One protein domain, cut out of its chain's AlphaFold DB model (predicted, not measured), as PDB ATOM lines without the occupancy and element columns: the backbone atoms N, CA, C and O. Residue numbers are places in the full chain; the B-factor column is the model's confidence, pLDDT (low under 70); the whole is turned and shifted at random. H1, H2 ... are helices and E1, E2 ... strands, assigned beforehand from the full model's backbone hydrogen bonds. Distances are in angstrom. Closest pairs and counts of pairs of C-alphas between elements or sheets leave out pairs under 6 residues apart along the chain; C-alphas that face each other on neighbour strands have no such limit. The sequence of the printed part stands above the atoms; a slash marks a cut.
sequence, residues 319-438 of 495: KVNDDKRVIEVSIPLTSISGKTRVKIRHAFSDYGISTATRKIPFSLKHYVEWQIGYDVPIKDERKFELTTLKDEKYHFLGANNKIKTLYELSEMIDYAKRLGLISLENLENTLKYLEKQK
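AT A GLANCE: This is residues 319 to 438 of the 495 residues of the protein "R.Pab1 restriction endonuclease" of Helicobacter pylori GAM263BFi (UniProt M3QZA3). The model is two loosely joined lobes: one is the hairpin of E3 and E4 with its long loop, residues 345 to 365; the other holds the pair E5 and E6 with H1, and H2 near the small hairpin of E1 and E2. From this second lobe residues 428 to 438 stick out, of which 428 to 435 belong to H3. The 120 printed residues have six named strands and three named helices, in the order E1 E2 E3 E4 E5 H1 E6 H2 H3, with three antiparallel two-strand sheets. The class is mixed, with 50 residues, under half, in named elements; the whole is loose, with a radius of gyration of the C-alphas of 17.7 A and spans of 45 by 41 by 33 A.

HOW THE PARTS SIT: E1, residues 319 to 321, and E2, residues 326 to 329, form an antiparallel hairpin, with N 319 and O 328 2.8 A apart. E3, residues 340 to 344, and E4, residues 366 to 370, form another, with N 369 and O 341 2.8 A apart. E5, residues 375 to 377, is the antiparallel neighbour of E6, residues 403 to 406; N 405 and O 376 are 2.9 A apart. H1, residues 381 to 384, comes closest to E5 at the C-alphas of Phe 384 and Val 376, 5.8 A. H2, residues 409 to 418, comes closest to E2 at the C-alphas of Met 412 and Ile 327, 7.2 A. H2 is close to but not clearly touching H3, residues 424 to 435; their closest C-alphas, Lys 417 and Leu 424, are 7.5 A apart, and they run opposite ways at 35.2 degrees, only just a steep tilt. Every O i to N i+4 pair is within hydrogen-bond range in H2 and H3; H1 is too short for one, and its single O i to N i+3 pair is not within range.

IN THESE COORDINATES: E1 begins at C-alpha 319 (-5.746, -37.201, 10.409). E3 and E4 are 13.5 A and 13.1 A long, H2 14.4 A and H3 16.8 A, ending at C-alpha 435 (3.602, -46.277, -18.861).

THE WHOLE: The C-alphas farthest apart, of Lys 359 and Lys 436, are 49.3 A apart. The printed part has no cut; the links E3 to E4 and H1 to E6 are long. Confidence is under 70 at residues 319 to 323, 332 to 338, 349, 382 and 385 to 386.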
ATOM      1  N   LYS A 319      -4.905 -36.349   9.556       63.56
ATOM      2  CA  LYS A 319      -5.746 -37.201  10.409       63.56
ATOM      3  C   LYS A 319      -6.619 -38.096   9.538       63.56
ATOM      4  O   LYS A 319      -7.245 -37.622   8.594       63.56
ATOM      5  N   VAL A 320      -6.695 -39.375   9.882       61.97
ATOM      6  CA  VAL A 320      -7.538 -40.359   9.193       61.97
ATOM      7  C   VAL A 320      -8.728 -40.685  10.091       61.97
ATOM      8  O   VAL A 320      -8.546 -40.961  11.275       61.97
ATOM      9  N   ASN A 321      -9.944 -40.601   9.550       67.88
ATOM     10  CA  ASN A 321     -11.169 -40.970  10.253       67.88
ATOM     11  C   ASN A 321     -11.833 -42.152   9.536       67.88
ATOM     12  O   ASN A 321     -12.471 -41.963   8.497       67.88
ATOM     13  N   ASP A 322     -11.681 -43.350  10.105       64.88
ATOM     14  CA  ASP A 322     -12.192 -44.596   9.524       64.88
ATOM     15  C   ASP A 322     -13.727 -44.631   9.480       64.88
ATOM     16  O   ASP A 322     -14.306 -44.981   8.450       64.88
ATOM     17  N   ASP A 323     -14.394 -44.171  10.545       67.12
ATOM     18  CA  ASP A 323     -15.861 -44.175  10.657       67.12
ATOM     19  C   ASP A 323     -16.531 -43.304   9.588       67.12
ATOM     20  O   ASP A 323     -17.561 -43.663   9.016       67.12
ATOM     21  N   LYS A 324     -15.946 -42.135   9.309       73.94
ATOM     22  CA  LYS A 324     -16.454 -41.189   8.306       73.94
ATOM     23  C   LYS A 324     -15.902 -41.450   6.909       73.94
ATOM     24  O   LYS A 324     -16.400 -40.844   5.965       73.94
ATOM     25  N   ARG A 325     -14.879 -42.303   6.781       82.06
ATOM     26  CA  ARG A 325     -14.080 -42.493   5.560       82.06
ATOM     27  C   ARG A 325     -13.574 -41.162   4.997       82.06
ATOM     28  O   ARG A 325     -13.770 -40.852   3.827       82.06
ATOM     29  N   VAL A 326     -12.940 -40.351   5.842       80.00
ATOM     30  CA  VAL A 326     -12.396 -39.037   5.453       80.00
ATOM     31  C   VAL A 326     -10.932 -38.925   5.865       80.00
ATOM     32  O   VAL A 326     -10.533 -39.391   6.932       80.00
ATOM     33  N   ILE A 327     -10.148 -38.259   5.018       81.38
ATOM     34  CA  ILE A 327      -8.772 -37.844   5.297       81.38
ATOM     35  C   ILE A 327      -8.791 -36.332   5.528       81.38
ATOM     36  O   ILE A 327      -9.128 -35.564   4.628       81.38
ATOM     37  N   GLU A 328      -8.449 -35.898   6.735       77.94
ATOM     38  CA  GLU A 328      -8.390 -34.488   7.108       77.94
ATOM     39  C   GLU A 328      -6.940 -33.994   7.078       77.94
ATOM     40  O   GLU A 328      -6.067 -34.547   7.745       77.94
ATOM     41  N   VAL A 329      -6.683 -32.909   6.346       76.00
ATOM     42  CA  VAL A 329      -5.363 -32.266   6.288       76.00
ATOM     43  C   VAL A 329      -5.427 -30.915   6.995       76.00
ATOM     44  O   VAL A 329      -6.182 -30.018   6.619       76.00
ATOM     45  N   SER A 330      -4.620 -30.754   8.039       70.88
ATOM     46  CA  SER A 330      -4.503 -29.523   8.815       70.88
ATOM     47  C   SER A 330      -3.470 -28.593   8.189       70.88
ATOM     48  O   SER A 330      -2.269 -28.799   8.334       70.88
ATOM     49  N   ILE A 331      -3.927 -27.523   7.534       71.25
ATOM     50  CA  ILE A 331      -3.038 -26.516   6.943       71.25
ATOM     51  C   ILE A 331      -2.979 -25.273   7.843       71.25
ATOM     52  O   ILE A 331      -4.013 -24.661   8.125       71.25
ATOM     53  N   PRO A 332      -1.788 -24.842   8.298       64.94
ATOM     54  CA  PRO A 332      -1.677 -23.653   9.126       64.94
ATOM     55  C   PRO A 332      -1.865 -22.383   8.284       64.94
ATOM     56  O   PRO A 332      -1.100 -22.110   7.364       64.94
ATOM     57  N   LEU A 333      -2.864 -21.568   8.635       67.62
ATOM     58  CA  LEU A 333      -3.248 -20.374   7.863       67.62
ATOM     59  C   LEU A 333      -2.532 -19.079   8.296       67.62
ATOM     60  O   LEU A 333      -2.630 -18.052   7.627       67.62
ATOM     61  N   THR A 334      -1.831 -19.089   9.436       56.75
ATOM     62  CA  THR A 334      -1.244 -17.881  10.064       56.75
ATOM     63  C   THR A 334       0.265 -17.953  10.295       56.75
ATOM     64  O   THR A 334       0.858 -17.012  10.841       56.75
ATOM     65  N   SER A 335       0.893 -19.057   9.892       52.19
ATOM     66  CA  SER A 335       2.342 -19.216   9.834       52.19
ATOM     67  C   SER A 335       2.741 -19.399   8.378       52.19
ATOM     68  O   SER A 335       2.351 -20.385   7.760       52.19
ATOM     69  N   ILE A 336       3.512 -18.457   7.839       53.62
ATOM     70  CA  ILE A 336       4.084 -18.596   6.501       53.62
ATOM     71  C   ILE A 336       5.109 -19.728   6.589       53.62
ATOM     72  O   ILE A 336       6.126 -19.591   7.271       53.62
ATOM     73  N   SER A 337       4.818 -20.861   5.955       55.38
ATOM     74  CA  SER A 337       5.801 -21.921   5.753       55.38
ATOM     75  C   SER A 337       6.348 -21.819   4.328       55.38
ATOM     76  O   SER A 337       5.742 -21.195   3.456       55.38
ATOM     77  N   GLY A 338       7.515 -22.415   4.065       58.53
ATOM     78  CA  GLY A 338       8.072 -22.431   2.709       58.53
ATOM     79  C   GLY A 338       7.114 -23.053   1.682       58.53
ATOM     80  O   GLY A 338       7.069 -22.565   0.554       58.53
ATOM     81  N   LYS A 339       6.321 -24.050   2.113       74.56
ATOM     82  CA  LYS A 339       5.423 -24.875   1.289       74.56
ATOM     83  C   LYS A 339       3.963 -24.428   1.261       74.56
ATOM     84  O   LYS A 339       3.296 -24.661   0.263       74.56
ATOM     85  N   THR A 340       3.447 -23.857   2.347       77.75
ATOM     86  CA  THR A 340       2.036 -23.461   2.470       77.75
ATOM     87  C   THR A 340       1.918 -21.971   2.731       77.75
ATOM     88  O   THR A 340       2.576 -21.418   3.622       77.75
ATOM     89  N   ARG A 341       1.078 -21.305   1.941       82.88
ATOM     90  CA  ARG A 341       0.865 -19.857   1.994       82.88
ATOM     91  C   ARG A 341      -0.604 -19.555   1.762       82.88
ATOM     92  O   ARG A 341      -1.283 -20.269   1.036       82.88
ATOM     93  N   VAL A 342      -1.086 -18.472   2.357       87.12
ATOM     94  CA  VAL A 342      -2.399 -17.928   2.013       87.12
ATOM     95  C   VAL A 342      -2.189 -16.760   1.065       87.12
ATOM     96  O   VAL A 342      -1.398 -15.852   1.349       87.12
ATOM     97  N   LYS A 343      -2.905 -16.790  -0.053       89.81
ATOM     98  CA  LYS A 343      -2.869 -15.758  -1.083       89.81
ATOM     99  C   LYS A 343      -4.270 -15.239  -1.376       89.81
ATOM    100  O   LYS A 343      -5.264 -15.871  -1.029       89.81
ATOM    101  N   ILE A 344      -4.329 -14.063  -1.987       89.06
ATOM    102  CA  ILE A 344      -5.549 -13.448  -2.505       89.06
ATOM    103  C   ILE A 344      -5.457 -13.431  -4.027       89.06
ATOM    104  O   ILE A 344      -4.427 -13.032  -4.573       89.06
ATOM    105  N   ARG A 345      -6.537 -13.828  -4.699       85.00
ATOM    106  CA  ARG A 345      -6.698 -13.712  -6.152       85.00
ATOM    107  C   ARG A 345      -7.975 -12.921  -6.452       85.00
ATOM    108  O   ARG A 345      -9.013 -13.170  -5.843       85.00
ATOM    109  N   HIS A 346      -7.879 -11.924  -7.335       77.38
ATOM    110  CA  HIS A 346      -9.003 -11.040  -7.676       77.38
ATOM    111  C   HIS A 346      -9.804 -11.564  -8.875       77.38
ATOM    112  O   HIS A 346     -11.033 -11.553  -8.815       77.38
ATOM    113  N   ALA A 347      -9.123 -12.088  -9.894       74.19
ATOM    114  CA  ALA A 347      -9.686 -12.844 -11.010       74.19
ATOM    115  C   ALA A 347      -8.799 -14.053 -11.358       74.19
ATOM    116  O   ALA A 347      -7.637 -14.115 -10.959       74.19
ATOM    117  N   PHE A 348      -9.325 -15.018 -12.121       70.06
ATOM    118  CA  PHE A 348      -8.575 -16.219 -12.525       70.06
ATOM    119  C   PHE A 348      -7.265 -15.894 -13.270       70.06
ATOM    120  O   PHE A 348      -6.266 -16.579 -13.076       70.06
ATOM    121  N   SER A 349      -7.253 -14.815 -14.058       69.12
ATOM    122  CA  SER A 349      -6.082 -14.316 -14.795       69.12
ATOM    123  C   SER A 349      -4.979 -13.725 -13.914       69.12
ATOM    124  O   SER A 349      -3.883 -13.465 -14.408       69.12
ATOM    125  N   ASP A 350      -5.253 -13.476 -12.633       75.44
ATOM    126  CA  ASP A 350      -4.347 -12.723 -11.776       75.44
ATOM    127  C   ASP A 350      -3.370 -13.630 -11.031       75.44
ATOM    128  O   ASP A 350      -3.686 -14.745 -10.593       75.44
ATOM    129  N   TYR A 351      -2.175 -13.100 -10.787       76.06
ATOM    130  CA  TYR A 351      -1.243 -13.710  -9.851       76.06
ATOM    131  C   TYR A 351      -1.770 -13.603  -8.421       76.06
ATOM    132  O   TYR A 351      -2.270 -12.564  -7.991       76.06
ATOM    133  N   GLY A 352      -1.603 -14.679  -7.652       82.88
ATOM    134  CA  GLY A 352      -1.927 -14.662  -6.235       82.88
ATOM    135  C   GLY A 352      -0.984 -13.770  -5.438       82.88
ATOM    136  O   GLY A 352       0.234 -13.982  -5.427       82.88
ATOM    137  N   ILE A 353      -1.554 -12.814  -4.710       85.69
ATOM    138  CA  ILE A 353      -0.818 -11.858  -3.881       85.69
ATOM    139  C   ILE A 353      -0.763 -12.380  -2.445       85.69
ATOM    140  O   ILE A 353      -1.758 -12.865  -1.907       85.69
ATOM    141  N   SER A 354       0.404 -12.286  -1.803       84.38
ATOM    142  CA  SER A 354       0.556 -12.693  -0.399       84.38
ATOM    143  C   SER A 354      -0.300 -11.819   0.522       84.38
ATOM    144  O   SER A 354      -0.323 -10.600   0.367       84.38
ATOM    145  N   THR A 355      -0.962 -12.425   1.512       82.88
ATOM    146  CA  THR A 355      -1.818 -11.703   2.468       82.88
ATOM    147  C   THR A 355      -1.346 -11.846   3.915       82.88
ATOM    148  O   THR A 355      -0.872 -12.899   4.350       82.88
ATOM    149  N   ALA A 356      -1.492 -10.774   4.695       81.00
ATOM    150  CA  ALA A 356      -1.221 -10.776   6.126       81.00
ATOM    151  C   ALA A 356      -2.444 -11.303   6.895       81.00
ATOM    152  O   ALA A 356      -3.214 -10.533   7.471       81.00
ATOM    153  N   THR A 357      -2.594 -12.627   6.955       77.69
ATOM    154  CA  THR A 357      -3.774 -13.320   7.517       77.69
ATOM    155  C   THR A 357      -4.076 -13.034   8.991       77.69
ATOM    156  O   THR A 357      -5.160 -13.342   9.472       77.69
ATOM    157  N   ARG A 358      -3.139 -12.430   9.735       73.19
ATOM    158  CA  ARG A 358      -3.368 -11.972  11.120       73.19
ATOM    159  C   ARG A 358      -4.001 -10.584  11.219       73.19
ATOM    160  O   ARG A 358      -4.417 -10.197  12.304       73.19
ATOM    161  N   LYS A 359      -3.992  -9.819  10.127       76.69
ATOM    162  CA  LYS A 359      -4.453  -8.425  10.069       76.69
ATOM    163  C   LYS A 359      -5.681  -8.262   9.176       76.69
ATOM    164  O   LYS A 359      -6.495  -7.385   9.437       76.69
ATOM    165  N   ILE A 360      -5.799  -9.085   8.136       81.00
ATOM    166  CA  ILE A 360      -6.848  -8.986   7.120       81.00
ATOM    167  C   ILE A 360      -7.875 -10.108   7.348       81.00
ATOM    168  O   ILE A 360      -7.472 -11.273   7.398       81.00
ATOM    169  N   PRO A 361      -9.178  -9.795   7.488       84.56
ATOM    170  CA  PRO A 361     -10.233 -10.803   7.538       84.56
ATOM    171  C   PRO A 361     -10.284 -11.663   6.270       84.56
ATOM    172  O   PRO A 361     -10.089 -11.168   5.158       84.56
ATOM    173  N   PHE A 362     -10.594 -12.950   6.431       86.31
ATOM    174  CA  PHE A 362     -10.767 -13.856   5.298       86.31
ATOM    175  C   PHE A 362     -11.999 -13.496   4.462       86.31
ATOM    176  O   PHE A 362     -13.014 -13.018   4.968       86.31
ATOM    177  N   SER A 363     -11.902 -13.772   3.167       87.62
ATOM    178  CA  SER A 363     -12.957 -13.583   2.170       87.62
ATOM    179  C   SER A 363     -12.857 -14.677   1.110       87.62
ATOM    180  O   SER A 363     -11.839 -15.363   1.042       87.62
ATOM    181  N   LEU A 364     -13.856 -14.791   0.232       86.56
ATOM    182  CA  LEU A 364     -13.867 -15.768  -0.871       86.56
ATOM    183  C   LEU A 364     -12.722 -15.589  -1.883       86.56
ATOM    184  O   LEU A 364     -12.461 -16.476  -2.682       86.56
ATOM    185  N   LYS A 365     -12.015 -14.454  -1.841       87.12
ATOM    186  CA  LYS A 365     -10.826 -14.206  -2.669       87.12
ATOM    187  C   LYS A 365      -9.564 -14.872  -2.114       87.12
ATOM    188  O   LYS A 365      -8.534 -14.876  -2.783       87.12
ATOM    189  N   HIS A 366      -9.613 -15.358  -0.873       90.69
ATOM    190  CA  HIS A 366      -8.489 -16.023  -0.229       90.69
ATOM    191  C   HIS A 366      -8.445 -17.495  -0.613       90.69
ATOM    192  O   HIS A 366      -9.455 -18.190  -0.547       90.69
ATOM    193  N   TYR A 367      -7.249 -17.981  -0.914       89.94
ATOM    194  CA  TYR A 367      -7.005 -19.389  -1.172       89.94
ATOM    195  C   TYR A 367      -5.700 -19.843  -0.519       89.94
ATOM    196  O   TYR A 367      -4.828 -19.038  -0.163       89.94
ATOM    197  N   VAL A 368      -5.584 -21.156  -0.336       89.25
ATOM    198  CA  VAL A 368      -4.371 -21.803   0.156       89.25
ATOM    199  C   VAL A 368      -3.541 -22.237  -1.044       89.25
ATOM    200  O   VAL A 368      -3.983 -23.035  -1.860       89.25
ATOM    201  N   GLU A 369      -2.319 -21.731  -1.122       89.38
ATOM    202  CA  GLU A 369      -1.284 -22.265  -1.995       89.38
ATOM    203  C   GLU A 369      -0.486 -23.306  -1.210       89.38
ATOM    204  O   GLU A 369       0.106 -22.988  -0.173       89.38
ATOM    205  N   TRP A 370      -0.468 -24.544  -1.700       89.31
ATOM    206  CA  TRP A 370       0.315 -25.632  -1.129       89.31
ATOM    207  C   TRP A 370       1.211 -26.247  -2.202       89.31
ATOM    208  O   TRP A 370       0.742 -26.911  -3.121       89.31
ATOM    209  N   GLN A 371       2.520 -26.045  -2.059       88.75
ATOM    210  CA  GLN A 371       3.533 -26.774  -2.813       88.75
ATOM    211  C   GLN A 371       3.645 -28.197  -2.249       88.75
ATOM    212  O   GLN A 371       4.513 -28.494  -1.418       88.75
ATOM    213  N   ILE A 372       2.699 -29.040  -2.655       90.69
ATOM    214  CA  ILE A 372       2.586 -30.431  -2.227       90.69
ATOM    215  C   ILE A 372       3.687 -31.290  -2.865       90.69
ATOM    216  O   ILE A 372       4.027 -31.132  -4.036       90.69
ATOM    217  N   GLY A 373       4.280 -32.176  -2.073       91.50
ATOM    218  CA  GLY A 373       5.190 -33.228  -2.510       91.50
ATOM    219  C   GLY A 373       4.521 -34.600  -2.489       91.50
ATOM    220  O   GLY A 373       3.356 -34.744  -2.128       91.50
ATOM    221  N   TYR A 374       5.277 -35.621  -2.884       94.81
ATOM    222  CA  TYR A 374       4.791 -37.001  -2.955       94.81
ATOM    223  C   TYR A 374       5.799 -38.032  -2.432       94.81
ATOM    224  O   TYR A 374       5.493 -39.219  -2.406       94.81
ATOM    225  N   ASP A 375       7.010 -37.621  -2.049       95.12
ATOM    226  CA  ASP A 375       8.012 -38.525  -1.491       95.12
ATOM    227  C   ASP A 375       9.034 -37.797  -0.615       95.12
ATOM    228  O   ASP A 375       9.197 -36.571  -0.685       95.12
ATOM    229  N   VAL A 376       9.731 -38.573   0.218       92.50
ATOM    230  CA  VAL A 376      10.882 -38.113   1.005       92.50
ATOM    231  C   VAL A 376      11.979 -39.182   1.044       92.50
ATOM    232  O   VAL A 376      11.673 -40.359   1.217       92.50
ATOM    233  N   PRO A 377      13.270 -38.821   0.895       93.69
ATOM    234  CA  PRO A 377      14.367 -39.772   1.070       93.69
ATOM    235  C   PRO A 377      14.449 -40.280   2.511       93.69
ATOM    236  O   PRO A 377      14.493 -39.465   3.429       93.69
ATOM    237  N   ILE A 378      14.579 -41.596   2.710       90.38
ATOM    238  CA  ILE A 378      14.686 -42.175   4.064       90.38
ATOM    239  C   ILE A 378      15.983 -41.751   4.767       90.38
ATOM    240  O   ILE A 378      16.019 -41.582   5.977       90.38
ATOM    241  N   LYS A 379      17.045 -41.501   3.984       89.00
ATOM    242  CA  LYS A 379      18.333 -40.991   4.485       89.00
ATOM    243  C   LYS A 379      18.278 -39.510   4.879       89.00
ATOM    244  O   LYS A 379      19.197 -39.019   5.524       89.00
ATOM    245  N   ASP A 380      17.246 -38.775   4.455       82.31
ATOM    246  CA  ASP A 380      16.986 -37.418   4.940       82.31
ATOM    247  C   ASP A 380      16.078 -37.529   6.168       82.31
ATOM    248  O   ASP A 380      14.868 -37.321   6.083       82.31
ATOM    249  N   GLU A 381      16.675 -37.872   7.313       74.50
ATOM    250  CA  GLU A 381      15.977 -38.118   8.586       74.50
ATOM    251  C   GLU A 381      15.001 -36.989   8.948       74.50
ATOM    252  O   GLU A 381      13.926 -37.213   9.495       74.50
ATOM    253  N   ARG A 382      15.319 -35.740   8.584       67.75
ATOM    254  CA  ARG A 382      14.431 -34.597   8.834       67.75
ATOM    255  C   ARG A 382      13.115 -34.699   8.074       67.75
ATOM    256  O   ARG A 382      12.096 -34.295   8.632       67.75
ATOM    257  N   LYS A 383      13.160 -35.146   6.818       71.19
ATOM    258  CA  LYS A 383      11.993 -35.276   5.939       71.19
ATOM    259  C   LYS A 383      11.289 -36.613   6.116       71.19
ATOM    260  O   LYS A 383      10.067 -36.626   6.080       71.19
ATOM    261  N   PHE A 384      12.039 -37.689   6.343       75.38
ATOM    262  CA  PHE A 384      11.490 -39.007   6.665       75.38
ATOM    263  C   PHE A 384      10.563 -38.942   7.882       75.38
ATOM    264  O   PHE A 384       9.462 -39.470   7.875       75.38
ATOM    265  N   GLU A 385      10.952 -38.166   8.889       68.62
ATOM    266  CA  GLU A 385      10.142 -37.947  10.083       68.62
ATOM    267  C   GLU A 385       8.855 -37.133   9.870       68.62
ATOM    268  O   GLU A 385       8.110 -36.943  10.827       68.62
ATOM    269  N   LEU A 386       8.615 -36.583   8.675       69.75
ATOM    270  CA  LEU A 386       7.378 -35.858   8.374       69.75
ATOM    271  C   LEU A 386       6.264 -36.779   7.871       69.75
ATOM    272  O   LEU A 386       5.120 -36.332   7.832       69.75
ATOM    273  N   THR A 387       6.583 -38.012   7.467       75.00
ATOM    274  CA  THR A 387       5.562 -38.997   7.105       75.00
ATOM    275  C   THR A 387       5.156 -39.838   8.310       75.00
ATOM    276  O   THR A 387       5.980 -40.179   9.165       75.00
ATOM    277  N   THR A 388       3.885 -40.220   8.338       73.31
ATOM    278  CA  THR A 388       3.367 -41.221   9.277       73.31
ATOM    279  C   THR A 388       3.653 -42.660   8.814       73.31
ATOM    280  O   THR A 388       3.607 -43.595   9.614       73.31
ATOM    281  N   LEU A 389       3.994 -42.860   7.533       78.25
ATOM    282  CA  LEU A 389       4.202 -44.166   6.900       78.25
ATOM    283  C   LEU A 389       5.684 -44.560   6.917       78.25
ATOM    284  O   LEU A 389       6.392 -44.510   5.908       78.25
ATOM    285  N   LYS A 390       6.159 -44.948   8.104       81.19
ATOM    286  CA  LYS A 390       7.583 -45.240   8.347       81.19
ATOM    287  C   LYS A 390       7.999 -46.686   8.058       81.19
ATOM    288  O   LYS A 390       9.191 -46.928   7.877       81.19
ATOM    289  N   ASP A 391       7.048 -47.622   7.991       80.06
ATOM    290  CA  ASP A 391       7.333 -49.045   7.753       80.06
ATOM    291  C   ASP A 391       8.126 -49.265   6.454       80.06
ATOM    292  O   ASP A 391       7.832 -48.658   5.423       80.06
ATOM    293  N   GLU A 392       9.056 -50.223   6.475       89.06
ATOM    294  CA  GLU A 392       9.889 -50.582   5.316       89.06
ATOM    295  C   GLU A 392       9.079 -51.001   4.083       89.06
ATOM    296  O   GLU A 392       9.515 -50.808   2.953       89.06
ATOM    297  N   LYS A 393       7.854 -51.501   4.273       90.88
ATOM    298  CA  LYS A 393       6.952 -51.871   3.168       90.88
ATOM    299  C   LYS A 393       6.526 -50.690   2.286       90.88
ATOM    300  O   LYS A 393       6.046 -50.914   1.181       90.88
ATOM    301  N   TYR A 394       6.671 -49.453   2.769       92.19
ATOM    302  CA  TYR A 394       6.415 -48.236   1.990       92.19
ATOM    303  C   TYR A 394       7.680 -47.690   1.321       92.19
ATOM    304  O   TYR A 394       7.617 -46.670   0.630       92.19
ATOM    305  N   HIS A 395       8.837 -48.324   1.539       95.38
ATOM    306  CA  HIS A 395      10.097 -47.859   0.981       95.38
ATOM    307  C   HIS A 395      10.222 -48.288  -0.479       95.38
ATOM    308  O   HIS A 395       9.896 -49.413  -0.856       95.38
ATOM    309  N   PHE A 396      10.735 -47.390  -1.313       95.94
ATOM    310  CA  PHE A 396      10.951 -47.638  -2.734       95.94
ATOM    311  C   PHE A 396      12.217 -46.944  -3.239       95.94
ATOM    312  O   PHE A 396      12.689 -45.955  -2.667       95.94
ATOM    313  N   LEU A 397      12.784 -47.460  -4.330       97.00
ATOM    314  CA  LEU A 397      13.932 -46.850  -4.994       97.00
ATOM    315  C   LEU A 397      13.451 -45.742  -5.941       97.00
ATOM    316  O   LEU A 397      12.794 -46.008  -6.944       97.00
ATOM    317  N   GLY A 398      13.776 -44.489  -5.625       94.75
ATOM    318  CA  GLY A 398      13.488 -43.359  -6.504       94.75
ATOM    319  C   GLY A 398      14.420 -43.316  -7.718       94.75
ATOM    320  O   GLY A 398      15.554 -43.787  -7.657       94.75
ATOM    321  N   ALA A 399      13.989 -42.645  -8.792       92.06
ATOM    322  CA  ALA A 399      14.761 -42.495 -10.038       92.06
ATOM    323  C   ALA A 399      16.136 -41.811  -9.864       92.06
ATOM    324  O   ALA A 399      17.003 -41.903 -10.724       92.06
ATOM    325  N   ASN A 400      16.354 -41.132  -8.735       91.50
ATOM    326  CA  ASN A 400      17.641 -40.553  -8.351       91.50
ATOM    327  C   ASN A 400      18.534 -41.518  -7.543       91.50
ATOM    328  O   ASN A 400      19.447 -41.060  -6.853       91.50
ATOM    329  N   ASN A 401      18.245 -42.823  -7.580       93.81
ATOM    330  CA  ASN A 401      18.925 -43.891  -6.840       93.81
ATOM    331  C   ASN A 401      18.940 -43.705  -5.314       93.81
ATOM    332  O   ASN A 401      19.811 -44.230  -4.616       93.81
ATOM    333  N   LYS A 402      17.979 -42.954  -4.765       95.00
ATOM    334  CA  LYS A 402      17.784 -42.828  -3.316       95.00
ATOM    335  C   LYS A 402      16.592 -43.667  -2.895       95.00
ATOM    336  O   LYS A 402      15.554 -43.626  -3.548       95.00
ATOM    337  N   ILE A 403      16.729 -44.367  -1.773       96.31
ATOM    338  CA  ILE A 403      15.588 -45.009  -1.122       96.31
ATOM    339  C   ILE A 403      14.715 -43.908  -0.507       96.31
ATOM    340  O   ILE A 403      15.222 -42.994   0.161       96.31
ATOM    341  N   LYS A 404      13.416 -43.969  -0.776       96.25
ATOM    342  CA  LYS A 404      12.404 -43.001  -0.357       96.25
ATOM    343  C   LYS A 404      11.214 -43.713   0.277       96.25
ATOM    344  O   LYS A 404      11.076 -44.917   0.111       96.25
ATOM    345  N   THR A 405      10.367 -42.964   0.970       95.56
ATOM    346  CA  THR A 405       9.052 -43.418   1.443       95.56
ATOM    347  C   THR A 405       7.957 -42.448   0.983       95.56
ATOM    348  O   THR A 405       8.257 -41.367   0.452       95.56
ATOM    349  N   LEU A 406       6.700 -42.851   1.169       93.44
ATOM    350  CA  LEU A 406       5.510 -42.058   0.866       93.44
ATOM    351  C   LEU A 406       5.443 -40.812   1.756       93.44
ATOM    352  O   LEU A 406       5.912 -40.825   2.888       93.44
ATOM    353  N   TYR A 407       4.896 -39.717   1.235       90.44
ATOM    354  CA  TYR A 407       4.755 -38.459   1.966       90.44
ATOM    355  C   TYR A 407       3.759 -37.522   1.277       90.44
ATOM    356  O   TYR A 407       3.719 -37.462   0.047       90.44
ATOM    357  N   GLU A 408       2.999 -36.753   2.063       89.12
ATOM    358  CA  GLU A 408       1.987 -35.792   1.586       89.12
ATOM    359  C   GLU A 408       0.998 -36.447   0.601       89.12
ATOM    360  O   GLU A 408       0.131 -37.203   1.034       89.12
ATOM    361  N   LEU A 409       1.110 -36.203  -0.711       93.75
ATOM    362  CA  LEU A 409       0.150 -36.713  -1.695       93.75
ATOM    363  C   LEU A 409       0.081 -38.246  -1.729       93.75
ATOM    364  O   LEU A 409      -1.008 -38.814  -1.752       93.75
ATOM    365  N   SER A 410       1.225 -38.928  -1.747       94.00
ATOM    366  CA  SER A 410       1.248 -40.392  -1.876       94.00
ATOM    367  C   SER A 410       0.772 -41.098  -0.606       94.00
ATOM    368  O   SER A 410       0.132 -42.142  -0.673       94.00
ATOM    369  N   GLU A 411       0.999 -40.475   0.546       90.12
ATOM    370  CA  GLU A 411       0.471 -40.898   1.839       90.12
ATOM    371  C   GLU A 411      -1.057 -40.738   1.901       90.12
ATOM    372  O   GLU A 411      -1.762 -41.652   2.323       90.12
ATOM    373  N   MET A 412      -1.595 -39.630   1.375       91.75
ATOM    374  CA  MET A 412      -3.044 -39.458   1.214       91.75
ATOM    375  C   MET A 412      -3.655 -40.507   0.273       91.75
ATOM    376  O   MET A 412      -4.743 -41.007   0.553       91.75
ATOM    377  N   ILE A 413      -2.976 -40.856  -0.825       94.62
ATOM    378  CA  ILE A 413      -3.432 -41.895  -1.765       94.62
ATOM    379  C   ILE A 413      -3.487 -43.261  -1.075       94.62
ATOM    380  O   ILE A 413      -4.477 -43.981  -1.212       94.62
ATOM    381  N   ASP A 414      -2.458 -43.609  -0.305       91.06
ATOM    382  CA  ASP A 414      -2.427 -44.863   0.443       91.06
ATOM    383  C   ASP A 414      -3.581 -44.936   1.462       91.06
ATOM    384  O   ASP A 414      -4.350 -45.903   1.464       91.06
ATOM    385  N   TYR A 415      -3.809 -43.872   2.239       87.50
ATOM    386  CA  TYR A 415      -4.962 -43.802   3.138       87.50
ATOM    387  C   TYR A 415      -6.300 -43.876   2.402       87.50
ATOM    388  O   TYR A 415      -7.207 -44.579   2.848       87.50
ATOM    389  N   ALA A 416      -6.423 -43.224   1.245       91.75
ATOM    390  CA  ALA A 416      -7.635 -43.285   0.436       91.75
ATOM    391  C   ALA A 416      -7.910 -44.719  -0.033       91.75
ATOM    392  O   ALA A 416      -9.060 -45.164  -0.025       91.75
ATOM    393  N   LYS A 417      -6.862 -45.477  -0.382       90.56
ATOM    394  CA  LYS A 417      -6.983 -46.889  -0.757       90.56
ATOM    395  C   LYS A 417      -7.420 -47.759   0.421       90.56
ATOM    396  O   LYS A 417      -8.266 -48.636   0.218       90.56
ATOM    397  N   ARG A 418      -6.873 -47.530   1.622       85.31
ATOM    398  CA  ARG A 418      -7.247 -48.260   2.852       85.31
ATOM    399  C   ARG A 418      -8.693 -48.004   3.261       85.31
ATOM    400  O   ARG A 418      -9.387 -48.938   3.640       85.31
ATOM    401  N   LEU A 419      -9.155 -46.763   3.111       86.88
ATOM    402  CA  LEU A 419     -10.537 -46.359   3.385       86.88
ATOM    403  C   LEU A 419     -11.536 -46.776   2.290       86.88
ATOM    404  O   LEU A 419     -12.739 -46.565   2.443       86.88
ATOM    405  N   GLY A 420     -11.059 -47.332   1.171       89.19
ATOM    406  CA  GLY A 420     -11.900 -47.694   0.029       89.19
ATOM    407  C   GLY A 420     -12.453 -46.494  -0.751       89.19
ATOM    408  O   GLY A 420     -13.446 -46.643  -1.456       89.19
ATOM    409  N   LEU A 421     -11.832 -45.317  -0.628       91.12
ATOM    410  CA  LEU A 421     -12.177 -44.110  -1.394       91.12
ATOM    411  C   LEU A 421     -11.675 -44.171  -2.840       91.12
ATOM    412  O   LEU A 421     -12.237 -43.524  -3.717       91.12
ATOM    413  N   ILE A 422     -10.626 -44.957  -3.079       94.00
ATOM    414  CA  ILE A 422     -10.129 -45.302  -4.411       94.00
ATOM    415  C   ILE A 422     -10.022 -46.823  -4.537       94.00
ATOM    416  O   ILE A 422      -9.680 -47.527  -3.578       94.00
ATOM    417  N   SER A 423     -10.328 -47.347  -5.721       94.62
ATOM    418  CA  SER A 423     -10.230 -48.777  -6.007       94.62
ATOM    419  C   SER A 423      -8.811 -49.164  -6.440       94.62
ATOM    420  O   SER A 423      -7.983 -48.316  -6.774       94.62
ATOM    421  N   LEU A 424      -8.514 -50.468  -6.424       94.00
ATOM    422  CA  LEU A 424      -7.266 -50.979  -7.006       94.00
ATOM    423  C   LEU A 424      -7.227 -50.716  -8.519       94.00
ATOM    424  O   LEU A 424      -6.209 -50.278  -9.041       94.00
ATOM    425  N   GLU A 425      -8.367 -50.882  -9.189       96.56
ATOM    426  CA  GLU A 425      -8.524 -50.614 -10.618       96.56
ATOM    427  C   GLU A 425      -8.186 -49.156 -10.978       96.56
ATOM    428  O   GLU A 425      -7.548 -48.907 -11.999       96.56
ATOM    429  N   ASN A 426      -8.544 -48.181 -10.129       95.44
ATOM    430  CA  ASN A 426      -8.149 -46.788 -10.352       95.44
ATOM    431  C   ASN A 426      -6.620 -46.646 -10.430       95.44
ATOM    432  O   ASN A 426      -6.119 -46.004 -11.351       95.44
ATOM    433  N   LEU A 427      -5.887 -47.282  -9.508       95.00
ATOM    434  CA  LEU A 427      -4.422 -47.244  -9.471       95.00
ATOM    435  C   LEU A 427      -3.797 -47.974 -10.668       95.00
ATOM    436  O   LEU A 427      -2.864 -47.457 -11.282       95.00
ATOM    437  N   GLU A 428      -4.335 -49.136 -11.042       96.94
ATOM    438  CA  GLU A 428      -3.877 -49.895 -12.212       96.94
ATOM    439  C   GLU A 428      -4.077 -49.117 -13.517       96.94
ATOM    440  O   GLU A 428      -3.206 -49.114 -14.391       96.94
ATOM    441  N   ASN A 429      -5.206 -48.422 -13.654       96.88
ATOM    442  CA  ASN A 429      -5.483 -47.586 -14.817       96.88
ATOM    443  C   ASN A 429      -4.545 -46.374 -14.877       96.88
ATOM    444  O   ASN A 429      -4.046 -46.048 -15.957       96.88
ATOM    445  N   THR A 430      -4.244 -45.745 -13.736       95.94
ATOM    446  CA  THR A 430      -3.230 -44.684 -13.665       95.94
ATOM    447  C   THR A 430      -1.850 -45.201 -14.069       95.94
ATOM    448  O   THR A 430      -1.178 -44.544 -14.861       95.94
ATOM    449  N   LEU A 431      -1.442 -46.387 -13.607       95.75
ATOM    450  CA  LEU A 431      -0.164 -46.991 -13.992       95.75
ATOM    451  C   LEU A 431      -0.087 -47.227 -15.509       95.75
ATOM    452  O   LEU A 431       0.829 -46.723 -16.158       95.75
ATOM    453  N   LYS A 432      -1.097 -47.886 -16.092       96.81
ATOM    454  CA  LYS A 432      -1.183 -48.129 -17.547       96.81
ATOM    455  C   LYS A 432      -1.157 -46.834 -18.359       96.81
ATOM    456  O   LYS A 432      -0.640 -46.813 -19.477       96.81
ATOM    457  N   TYR A 433      -1.760 -45.767 -17.835       96.44
ATOM    458  CA  TYR A 433      -1.713 -44.449 -18.459       96.44
ATOM    459  C   TYR A 433      -0.290 -43.878 -18.433       96.44
ATOM    460  O   TYR A 433       0.189 -43.448 -19.484       96.44
ATOM    461  N   LEU A 434       0.383 -43.907 -17.276       94.94
ATOM    462  CA  LEU A 434       1.739 -43.378 -17.090       94.94
ATOM    463  C   LEU A 434       2.782 -44.122 -17.936       94.94
ATOM    464  O   LEU A 434       3.615 -43.473 -18.563       94.94
ATOM    465  N   GLU A 435       2.694 -45.450 -18.043       95.38
ATOM    466  CA  GLU A 435       3.602 -46.277 -18.861       95.38
ATOM    467  C   GLU A 435       3.567 -45.923 -20.356       95.38
ATOM    468  O   GLU A 435       4.553 -46.100 -21.071       95.38
ATOM    469  N   LYS A 436       2.434 -45.405 -20.841       95.12
ATOM    470  CA  LYS A 436       2.259 -45.002 -22.243       95.12
ATOM    471  C   LYS A 436       2.682 -43.556 -22.513       95.12
ATOM    472  O   LYS A 436       2.742 -43.167 -23.683       95.12
ATOM    473  N   GLN A 437       2.951 -42.752 -21.481       92.94
ATOM    474  CA  GLN A 437       3.248 -41.333 -21.664       92.94
ATOM    475  C   GLN A 437       4.635 -41.108 -22.262       92.94
ATOM    476  O   GLN A 437       5.648 -41.591 -21.766       92.94
ATOM    477  N   LYS A 438       4.669 -40.303 -23.328       91.62
ATOM    478  CA  LYS A 438       5.904 -39.814 -23.964       91.62
ATOM    479  C   LYS A 438       6.039 -38.291 -23.898       91.62
ATOM    480  O   LYS A 438       7.086 -37.750 -24.242       91.62
TER     481      LYS A 438